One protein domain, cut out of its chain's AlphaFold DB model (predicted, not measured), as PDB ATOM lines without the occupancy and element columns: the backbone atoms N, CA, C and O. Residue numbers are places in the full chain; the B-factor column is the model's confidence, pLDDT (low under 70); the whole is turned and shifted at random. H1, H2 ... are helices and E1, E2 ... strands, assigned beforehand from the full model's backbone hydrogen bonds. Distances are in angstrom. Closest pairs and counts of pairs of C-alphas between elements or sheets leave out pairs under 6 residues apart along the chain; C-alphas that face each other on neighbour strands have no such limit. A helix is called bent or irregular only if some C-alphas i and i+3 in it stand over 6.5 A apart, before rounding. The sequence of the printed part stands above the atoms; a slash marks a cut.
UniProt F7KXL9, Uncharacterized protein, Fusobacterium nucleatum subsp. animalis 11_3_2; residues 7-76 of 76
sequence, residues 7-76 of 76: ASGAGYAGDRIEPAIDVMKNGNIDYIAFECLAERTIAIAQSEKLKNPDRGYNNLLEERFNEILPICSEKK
ATOM      1  N   ALA A   7     134.117 152.424 150.293       96.31
ATOM      2  CA  ALA A   7     134.966 151.550 151.090       96.31
ATOM      3  C   ALA A   7     136.285 151.223 150.386       96.31
ATOM      4  O   ALA A   7     136.377 151.243 149.159       96.31
ATOM      5  N   SER A   8     137.285 150.853 151.184       95.88
ATOM      6  CA  SER A   8     138.504 150.211 150.697       95.88
ATOM      7  C   SER A   8     138.370 148.700 150.850       95.88
ATOM      8  O   SER A   8     138.107 148.208 151.947       95.88
ATOM      9  N   GLY A   9     138.517 147.979 149.744       94.94
ATOM     10  CA  GLY A   9     138.568 146.523 149.696       94.94
ATOM     11  C   GLY A   9     139.991 145.965 149.721       94.94
ATOM     12  O   GLY A   9     140.176 144.803 150.064       94.94
ATOM     13  N   ALA A  10     140.996 146.774 149.377       95.50
ATOM     14  CA  ALA A  10     142.411 146.454 149.550       95.50
ATOM     15  C   ALA A  10     143.281 147.706 149.442       95.50
ATOM     16  O   ALA A  10     142.980 148.603 148.655       95.50
ATOM     17  N   GLY A  11     144.370 147.727 150.205       93.12
ATOM     18  CA  GLY A  11     145.468 148.683 150.114       93.12
ATOM     19  C   GLY A  11     146.720 148.133 149.422       93.12
ATOM     20  O   GLY A  11     147.595 148.920 149.069       93.12
ATOM     21  N   TYR A  12     146.843 146.813 149.229       93.06
ATOM     22  CA  TYR A  12     147.908 146.232 148.408       93.06
ATOM     23  C   TYR A  12     147.539 144.882 147.772       93.06
ATOM     24  O   TYR A  12     146.534 144.240 148.084       93.06
ATOM     25  N   ALA A  13     148.422 144.416 146.885       92.06
ATOM     26  CA  ALA A  13     148.260 143.207 146.081       92.06
ATOM     27  C   ALA A  13     147.973 141.909 146.852       92.06
ATOM     28  O   ALA A  13     147.374 141.014 146.268       92.06
ATOM     29  N   GLY A  14     148.433 141.793 148.100       92.50
ATOM     30  CA  GLY A  14     148.319 140.588 148.928       92.50
ATOM     31  C   GLY A  14     147.304 140.711 150.064       92.50
ATOM     32  O   GLY A  14     147.327 139.895 150.980       92.50
ATOM     33  N   ASP A  15     146.462 141.750 150.050       94.50
ATOM     34  CA  ASP A  15     145.480 141.939 151.113       94.50
ATOM     35  C   ASP A  15     144.475 140.790 151.208       94.50
ATOM     36  O   ASP A  15     144.078 140.184 150.209       94.50
ATOM     37  N   ARG A  16     144.031 140.556 152.440       93.50
ATOM     38  CA  ARG A  16     142.952 139.628 152.779       93.50
ATOM     39  C   ARG A  16     141.623 140.101 152.197       93.50
ATOM     40  O   ARG A  16     141.341 141.298 152.212       93.50
ATOM     41  N   ILE A  17     140.798 139.166 151.732       95.00
ATOM     42  CA  ILE A  17     139.514 139.469 151.085       95.00
ATOM     43  C   ILE A  17     138.348 139.542 152.080       95.00
ATOM     44  O   ILE A  17     137.387 140.280 151.873       95.00
ATOM     45  N   GLU A  18     138.451 138.835 153.203       95.69
ATOM     46  CA  GLU A  18     137.404 138.705 154.214       95.69
ATOM     47  C   GLU A  18     136.946 140.059 154.792       95.69
ATOM     48  O   GLU A  18     135.735 140.264 154.906       95.69
ATOM     49  N   PRO A  19     137.840 141.030 155.088       95.62
ATOM     50  CA  PRO A  19     137.417 142.359 155.535       95.62
ATOM     51  C   PRO A  19     136.616 143.130 154.476       95.62
ATOM     52  O   PRO A  19     135.678 143.850 154.815       95.62
ATOM     53  N   ALA A  20     136.955 142.973 153.193       96.12
ATOM     54  CA  ALA A  20     136.212 143.611 152.112       96.12
ATOM     55  C   ALA A  20     134.804 143.014 151.999       96.12
ATOM     56  O   ALA A  20     133.835 143.759 151.877       96.12
ATOM     57  N   ILE A  21     134.680 141.687 152.117       96.00
ATOM     58  CA  ILE A  21     133.388 140.989 152.126       96.00
ATOM     59  C   ILE A  21     132.518 141.469 153.294       96.00
ATOM     60  O   ILE A  21     131.332 141.742 153.096       96.00
ATOM     61  N   ASP A  22     133.087 141.606 154.494       96.56
ATOM     62  CA  ASP A  22     132.357 142.097 155.667       96.56
ATOM     63  C   ASP A  22     131.812 143.516 155.443       96.56
ATOM     64  O   ASP A  22     130.613 143.758 155.602       96.56
ATOM     65  N   VAL A  23     132.650 144.437 154.957       96.12
ATOM     66  CA  VAL A  23     132.221 145.810 154.653       96.12
ATOM     67  C   VAL A  23     131.197 145.840 153.515       96.12
ATOM     68  O   VAL A  23     130.230 146.601 153.578       96.12
ATOM     69  N   MET A  24     131.346 144.996 152.493       95.12
ATOM     70  CA  MET A  24     130.366 144.892 151.412       95.12
ATOM     71  C   MET A  24     129.011 144.403 151.919       95.12
ATOM     72  O   MET A  24     127.991 144.920 151.468       95.12
ATOM     73  N   LYS A  25     128.967 143.461 152.867       94.44
ATOM     74  CA  LYS A  25     127.713 142.941 153.434       94.44
ATOM     75  C   LYS A  25     127.091 143.916 154.436       94.44
ATOM     76  O   LYS A  25     125.913 144.248 154.299       94.44
ATOM     77  N   ASN A  26     127.893 144.457 155.351       95.50
ATOM     78  CA  ASN A  26     127.423 145.129 156.567       95.50
ATOM     79  C   ASN A  26     127.667 146.653 156.596       95.50
ATOM     80  O   ASN A  26     127.052 147.365 157.387       95.50
ATOM     81  N   GLY A  27     128.537 147.185 155.733       94.50
ATOM     82  CA  GLY A  27     129.065 148.553 155.829       94.50
ATOM     83  C   GLY A  27     128.193 149.674 155.251       94.50
ATOM     84  O   GLY A  27     128.573 150.839 155.353       94.50
ATOM     85  N   ASN A  28     127.040 149.355 154.648       94.06
ATOM     86  CA  ASN A  28     126.152 150.322 153.981       94.06
ATOM     87  C   ASN A  28     126.912 151.255 153.010       94.06
ATOM     88  O   ASN A  28     126.918 152.473 153.182       94.06
ATOM     89  N   ILE A  29     127.608 150.668 152.037       95.06
ATOM     90  CA  ILE A  29     128.472 151.372 151.078       95.06
ATOM     91  C   ILE A  29     127.806 151.482 149.705       95.06
ATOM     92  O   ILE A  29     127.006 150.626 149.338       95.06
ATOM     93  N   ASP A  30     128.177 152.514 148.947       94.44
ATOM     94  CA  ASP A  30     127.760 152.691 147.551       94.44
ATOM     95  C   ASP A  30     128.818 152.140 146.579       94.44
ATOM     96  O   ASP A  30     128.484 151.626 145.517       94.44
ATOM     97  N   TYR A  31     130.102 152.242 146.945       95.50
ATOM     98  CA  TYR A  31     131.232 151.797 146.127       95.50
ATOM     99  C   TYR A  31     132.323 151.158 146.983       95.50
ATOM    100  O   TYR A  31     132.482 151.494 148.158       95.50
ATOM    101  N   ILE A  32     133.123 150.290 146.370       95.62
ATOM    102  CA  ILE A  32     134.333 149.722 146.962       95.62
ATOM    103  C   ILE A  32     135.493 149.826 145.968       95.62
ATOM    104  O   ILE A  32     135.310 149.594 144.774       95.62
ATOM    105  N   ALA A  33     136.673 150.203 146.455       95.44
ATOM    106  CA  ALA A  33     137.891 150.328 145.659       95.44
ATOM    107  C   ALA A  33     138.947 149.319 146.124       95.44
ATOM    108  O   ALA A  33     139.137 149.133 147.323       95.44
ATOM    109  N   PHE A  34     139.651 148.693 145.184       94.94
ATOM    110  CA  PHE A  34     140.739 147.760 145.467       94.94
ATOM    111  C   PHE A  34     142.038 148.308 144.886       94.94
ATOM    112  O   PHE A  34     142.195 148.342 143.667       94.94
ATOM    113  N   GLU A  35     142.970 148.703 145.750       93.31
ATOM    114  CA  GLU A  35     144.327 149.051 145.340       93.31
ATOM    115  C   GLU A  35     145.185 147.782 145.342       93.31
ATOM    116  O   GLU A  35     145.418 147.161 146.379       93.31
ATOM    117  N   CYS A  36     145.578 147.322 144.157       92.88
ATOM    118  CA  CYS A  36     146.266 146.040 143.971       92.88
ATOM    119  C   CYS A  36     147.487 146.137 143.061       92.88
ATOM    120  O   CYS A  36     148.149 145.115 142.853       92.88
ATOM    121  N   LEU A  37     147.766 147.316 142.498       93.06
ATOM    122  CA  LEU A  37     148.806 147.513 141.498       93.06
ATOM    123  C   LEU A  37     149.556 148.821 141.762       93.06
ATOM    124  O   LEU A  37     149.210 149.879 141.258       93.06
ATOM    125  N   ALA A  38     150.670 148.693 142.473       92.94
ATOM    126  CA  ALA A  38     151.713 149.705 142.572       92.94
ATOM    127  C   ALA A  38     152.902 149.374 141.648       92.94
ATOM    128  O   ALA A  38     152.967 148.309 141.020       92.94
ATOM    129  N   GLU A  39     153.901 150.251 141.608       95.75
ATOM    130  CA  GLU A  39     155.075 150.161 140.733       95.75
ATOM    131  C   GLU A  39     155.809 148.821 140.888       95.75
ATOM    132  O   GLU A  39     156.111 148.149 139.899       95.75
ATOM    133  N   ARG A  40     156.032 148.377 142.135       93.94
ATOM    134  CA  ARG A  40     156.683 147.087 142.427       93.94
ATOM    135  C   ARG A  40     155.889 145.909 141.860       93.94
ATOM    136  O   ARG A  40     156.471 145.005 141.269       93.94
ATOM    137  N   THR A  41     154.575 145.893 142.060       93.69
ATOM    138  CA  THR A  41     153.712 144.788 141.615       93.69
ATOM    139  C   THR A  41     153.544 144.770 140.102       93.69
ATOM    140  O   THR A  41     153.516 143.693 139.517       93.69
ATOM    141  N   ILE A  42     153.535 145.939 139.453       95.06
ATOM    142  CA  ILE A  42     153.548 146.043 137.991       95.06
ATOM    143  C   ILE A  42     154.862 145.482 137.439       95.06
ATOM    144  O   ILE A  42     154.830 144.686 136.507       95.06
ATOM    145  N   ALA A  43     156.011 145.822 138.031       95.94
ATOM    146  CA  ALA A  43     157.302 145.282 137.600       95.94
ATOM    147  C   ALA A  43     157.369 143.748 137.727       95.94
ATOM    148  O   ALA A  43     157.869 143.072 136.825       95.94
ATOM    149  N   ILE A  44     156.822 143.190 138.813       94.31
ATOM    150  CA  ILE A  44     156.706 141.735 139.001       94.31
ATOM    151  C   ILE A  44     155.811 141.126 137.916       94.31
ATOM    152  O   ILE A  44     156.241 140.201 137.232       94.31
ATOM    153  N   ALA A  45     154.618 141.684 137.700       95.12
ATOM    154  CA  ALA A  45     153.689 141.224 136.673       95.12
ATOM    155  C   ALA A  45     154.307 141.276 135.262       95.12
ATOM    156  O   ALA A  45     154.183 140.326 134.491       95.12
ATOM    157  N   GLN A  46     155.042 142.338 134.922       97.12
ATOM    158  CA  GLN A  46     155.757 142.415 133.644       97.12
ATOM    159  C   GLN A  46     156.838 141.334 133.527       97.12
ATOM    160  O   GLN A  46     156.944 140.685 132.488       97.12
ATOM    161  N   SER A  47     157.602 141.085 134.594       96.94
ATOM    162  CA  SER A  47     158.606 140.013 134.624       96.94
ATOM    163  C   SER A  47     157.983 138.624 134.435       96.94
ATOM    164  O   SER A  47     158.526 137.795 133.704       96.94
ATOM    165  N   GLU A  48     156.822 138.364 135.043       96.69
ATOM    166  CA  GLU A  48     156.076 137.118 134.838       96.69
ATOM    167  C   GLU A  48     155.548 136.995 133.405       96.69
ATOM    168  O   GLU A  48     155.698 135.936 132.796       96.69
ATOM    169  N   LYS A  49     155.012 138.082 132.836       97.75
ATOM    170  CA  LYS A  49     154.501 138.116 131.458       97.75
ATOM    171  C   LYS A  49     155.575 137.814 130.416       97.75
ATOM    172  O   LYS A  49     155.311 137.125 129.436       97.75
ATOM    173  N   LEU A  50     156.795 138.314 130.625       98.19
ATOM    174  CA  LEU A  50     157.932 138.037 129.738       98.19
ATOM    175  C   LEU A  50     158.302 136.546 129.709       98.19
ATOM    176  O   LEU A  50     158.824 136.071 128.704       98.19
ATOM    177  N   LYS A  51     158.042 135.814 130.799       97.81
ATOM    178  CA  LYS A  51     158.281 134.365 130.888       97.81
ATOM    179  C   LYS A  51     157.107 133.557 130.343       97.81
ATOM    180  O   LYS A  51     157.325 132.524 129.719       97.81
ATOM    181  N   ASN A  52     155.883 134.006 130.604       97.31
ATOM    182  CA  ASN A  52     154.659 133.390 130.117       97.31
ATOM    183  C   ASN A  52     153.640 134.481 129.728       97.31
ATOM    184  O   ASN A  52     153.128 135.160 130.624       97.31
ATOM    185  N   PRO A  53     153.304 134.623 128.432       96.62
ATOM    186  CA  PRO A  53     152.319 135.593 127.955       96.62
ATOM    187  C   PRO A  53     150.929 135.490 128.601       96.62
ATOM    188  O   PRO A  53     150.236 136.504 128.655       96.62
ATOM    189  N   ASP A  54     150.552 134.319 129.128       95.38
ATOM    190  CA  ASP A  54     149.271 134.071 129.808       95.38
ATOM    191  C   ASP A  54     149.281 134.496 131.295       95.38
ATOM    192  O   ASP A  54     148.319 134.274 132.031       95.38
ATOM    193  N   ARG A  55     150.385 135.083 131.776       94.75
ATOM    194  CA  ARG A  55     150.552 135.609 133.143       94.75
ATOM    195  C   ARG A  55     150.683 137.137 133.129       94.75
ATOM    196  O   ARG A  55     150.358 137.808 132.153       94.75
ATOM    197  N   GLY A  56     151.150 137.708 134.238       95.19
ATOM    198  CA  GLY A  56     151.380 139.146 134.367       95.19
ATOM    199  C   GLY A  56     150.171 139.939 134.837       95.19
ATOM    200  O   GLY A  56     149.967 141.082 134.431       95.19
ATOM    201  N   TYR A  57     149.392 139.330 135.720       93.81
ATOM    202  CA  TYR A  57     148.334 139.968 136.484       93.81
ATOM    203  C   TYR A  57     148.509 139.615 137.963       93.81
ATOM    204  O   TYR A  57     149.313 138.757 138.325       93.81
ATOM    205  N   ASN A  58     147.783 140.305 138.840       92.62
ATOM    206  CA  ASN A  58     147.812 139.985 140.262       92.62
ATOM    207  C   ASN A  58     147.283 138.555 140.488       92.62
ATOM    208  O   ASN A  58     146.154 138.256 140.118       92.62
ATOM    209  N   ASN A  59     148.073 137.686 141.121       90.19
ATOM    210  CA  ASN A  59     147.718 136.271 141.301       90.19
ATOM    211  C   ASN A  59     146.443 136.038 142.135       90.19
ATOM    212  O   ASN A  59     145.840 134.979 142.012       90.19
ATOM    213  N   LEU A  60     146.021 137.011 142.948       92.62
ATOM    214  CA  LEU A  60     144.783 136.966 143.728       92.62
ATOM    215  C   LEU A  60     143.588 137.583 142.992       92.62
ATOM    216  O   LEU A  60     142.495 137.598 143.545       92.62
ATOM    217  N   LEU A  61     143.767 138.117 141.776       92.69
ATOM    218  CA  LEU A  61     142.706 138.801 141.031       92.69
ATOM    219  C   LEU A  61     141.476 137.906 140.850       92.69
ATOM    220  O   LEU A  61     140.362 138.338 141.121       92.69
ATOM    221  N   GLU A  62     141.679 136.671 140.397       93.19
ATOM    222  CA  GLU A  62     140.585 135.752 140.079       93.19
ATOM    223  C   GLU A  62     139.828 135.315 141.335       93.19
ATOM    224  O   GLU A  62     138.621 135.525 141.420       93.19
ATOM    225  N   GLU A  63     140.540 134.801 142.343       93.38
ATOM    226  CA  GLU A  63     139.961 134.415 143.638       93.38
ATOM    227  C   GLU A  63     139.171 135.575 144.260       93.38
ATOM    228  O   GLU A  63     138.007 135.429 144.628       93.38
ATOM    229  N   ARG A  64     139.769 136.770 144.278       94.25
ATOM    230  CA  ARG A  64     139.148 137.987 144.802       94.25
ATOM    231  C   ARG A  64     137.862 138.345 144.076       94.25
ATOM    232  O   ARG A  64     136.859 138.644 144.720       94.25
ATOM    233  N   PHE A  65     137.893 138.377 142.745       93.69
ATOM    234  CA  PHE A  65     136.738 138.827 141.977       93.69
ATOM    235  C   PHE A  65     135.616 137.783 141.932       93.69
ATOM    236  O   PHE A  65     134.446 138.165 141.929       93.69
ATOM    237  N   ASN A  66     135.946 136.493 142.015       95.56
ATOM    238  CA  ASN A  66     134.957 135.424 142.154       95.56
ATOM    239  C   ASN A  66     134.125 135.554 143.441       95.56
ATOM    240  O   ASN A  66     132.925 135.296 143.409       95.56
ATOM    241  N   GLU A  67     134.722 136.025 144.540       94.44
ATOM    242  CA  GLU A  67     134.010 136.245 145.807       94.44
ATOM    243  C   GLU A  67     133.161 137.531 145.815       94.44
ATOM    244  O   GLU A  67     132.044 137.549 146.334       94.44
ATOM    245  N   ILE A  68     133.659 138.635 145.239       94.00
ATOM    246  CA  ILE A  68     132.990 139.949 145.356       94.00
ATOM    247  C   ILE A  68     131.920 140.198 144.288       94.00
ATOM    248  O   ILE A  68     130.949 140.908 144.558       94.00
ATOM    249  N   LEU A  69     132.077 139.659 143.071       94.31
ATOM    250  CA  LEU A  69     131.156 139.935 141.961       94.31
ATOM    251  C   LEU A  69     129.714 139.477 142.249       94.31
ATOM    252  O   LEU A  69     128.801 140.261 141.962       94.31
ATOM    253  N   PRO A  70     129.467 138.298 142.860       94.50
ATOM    254  CA  PRO A  70     128.121 137.903 143.275       94.50
ATOM    255  C   PRO A  70     127.488 138.916 144.237       94.50
ATOM    256  O   PRO A  70     126.368 139.367 143.995       94.50
ATOM    257  N   ILE A  71     128.238 139.375 145.247       93.75
ATOM    258  CA  ILE A  71     127.767 140.348 146.249       93.75
ATOM    259  C   ILE A  71     127.394 141.683 145.585       93.75
ATOM    260  O   ILE A  71     126.369 142.280 145.911       93.75
ATOM    261  N   CYS A  72     128.201 142.150 144.624       91.69
ATOM    262  CA  CYS A  72     127.888 143.350 143.842       91.69
ATOM    263  C   CYS A  72     126.599 143.186 143.026       91.69
ATOM    264  O   CYS A  72     125.820 144.130 142.908       91.69
ATOM    265  N   SER A  73     126.370 142.000 142.453       91.62
ATOM    266  CA  SER A  73     125.210 141.733 141.597       91.62
ATOM    267  C   SER A  73     123.884 141.677 142.361       91.62
ATOM    268  O   SER A  73     122.854 142.059 141.806       91.62
ATOM    269  N   GLU A  74     123.916 141.254 143.627       88.69
ATOM    270  CA  GLU A  74     122.752 141.229 144.522       88.69
ATOM    271  C   GLU A  74     122.313 142.639 144.943       88.69
ATOM    272  O   GLU A  74     121.129 142.873 145.172       88.69
ATOM    273  N   LYS A  75     123.252 143.592 145.018       73.44
ATOM    274  CA  LYS A  75     123.020 144.975 145.476       73.44
ATOM    275  C   LYS A  75     122.655 145.967 144.357       73.44
ATOM    276  O   LYS A  75     122.942 147.154 144.499       73.44
ATOM    277  N   LYS A  76     122.066 145.488 143.255       59.06
ATOM    278  CA  LYS A  76     121.644 146.334 142.121       59.06
ATOM    279  C   LYS A  76     120.667 147.442 142.506       59.06
ATOM    280  O   LYS A  76     119.734 147.168 143.292       59.06
TER     281      LYS A  76
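AT A GLANCE: This is residues 7 to 76 of the 76 residues of an uncharacterized protein of Fusobacterium nucleatum subsp. animalis 11_3_2 (UniProt F7KXL9). A loose rod has a small body at one end, where a short two-stranded parallel sheet, E1 and E2, has the helix H1 next to it and H3 runs alongside H1; at the other end the helix H2 stands by itself, crossing the length of the rod. The chain goes out from E2 to H2 and folds back through residues 52 to 60 into H3, which returns toward the end with the sheet. The printed part has 70 residues, with three named helices and two named strands in the order E1, H1, E2, H2, H3, and its class is mostly helix. The whole is loose, with a radius of gyration of the C-alphas of 13.8 A, and the C-alphas span 42 by 20 by 17 A.

IN THESE COORDINATES: E1 is residues 7 to 10, beginning at C-alpha 7 at (134.966, 151.550, 151.090), and E2 is residues 31 to 34. H1, residues 18 to 26, measures 12.1 A from first to last C-alpha. H3, residues 61 to 74, measures 20.4 A and ends at C-alpha 74 at (122.752, 141.229, 144.522). H3 is irregular, but only just: C-alphas 67 and 70 are 6.6 A apart. H2, residues 39 to 51, measures 18.9 A and begins at C-alpha 39 at (155.075, 150.161, 140.733).

HOW THE PARTS SIT: E1 and E2 are parallel neighbours, with 20 degrees between their directions. N 7 and O 31 are within hydrogen-bond range at 2.8 A, as are N 33 and O 7 at 2.9 A. E1, H1 and E2 form a strand-helix-strand unit, two parallel neighbour strands with a helix between them along the chain, and its crossover is right-handed. The closest C-alphas of E1 and H1 are those of Gly 9 and Ala 20, 4.5 A apart. H1 and H3 touch, running the same way at a shallow tilt of 6 degrees; the closest C-alphas are those of Ile 21 and Ile 68, 6.9 A apart. H3 touches H1 with residues 67 to 71 alone. E1 and E2 are each apart from H3. H2 touches no helix and is apart from E1, H1 and H3. In H1 every O i to N i+4 pair is within hydrogen-bond range, against 8 of 9 in H2 and 8 of 10 in H3.

THE WHOLE: The C-alphas farthest apart, those of Asn 28 and Lys 51, are 42.7 A apart. The printed part has no cut and ends at residue 76, the chain's last. The links from H1 to E2 and from E2 to H2 are tight, those from E1 to H1 and from H2 to H3 are short, and no link is long. The mean pLDDT of the printed part is 93.8, and one residue, Lys 76, is under 70.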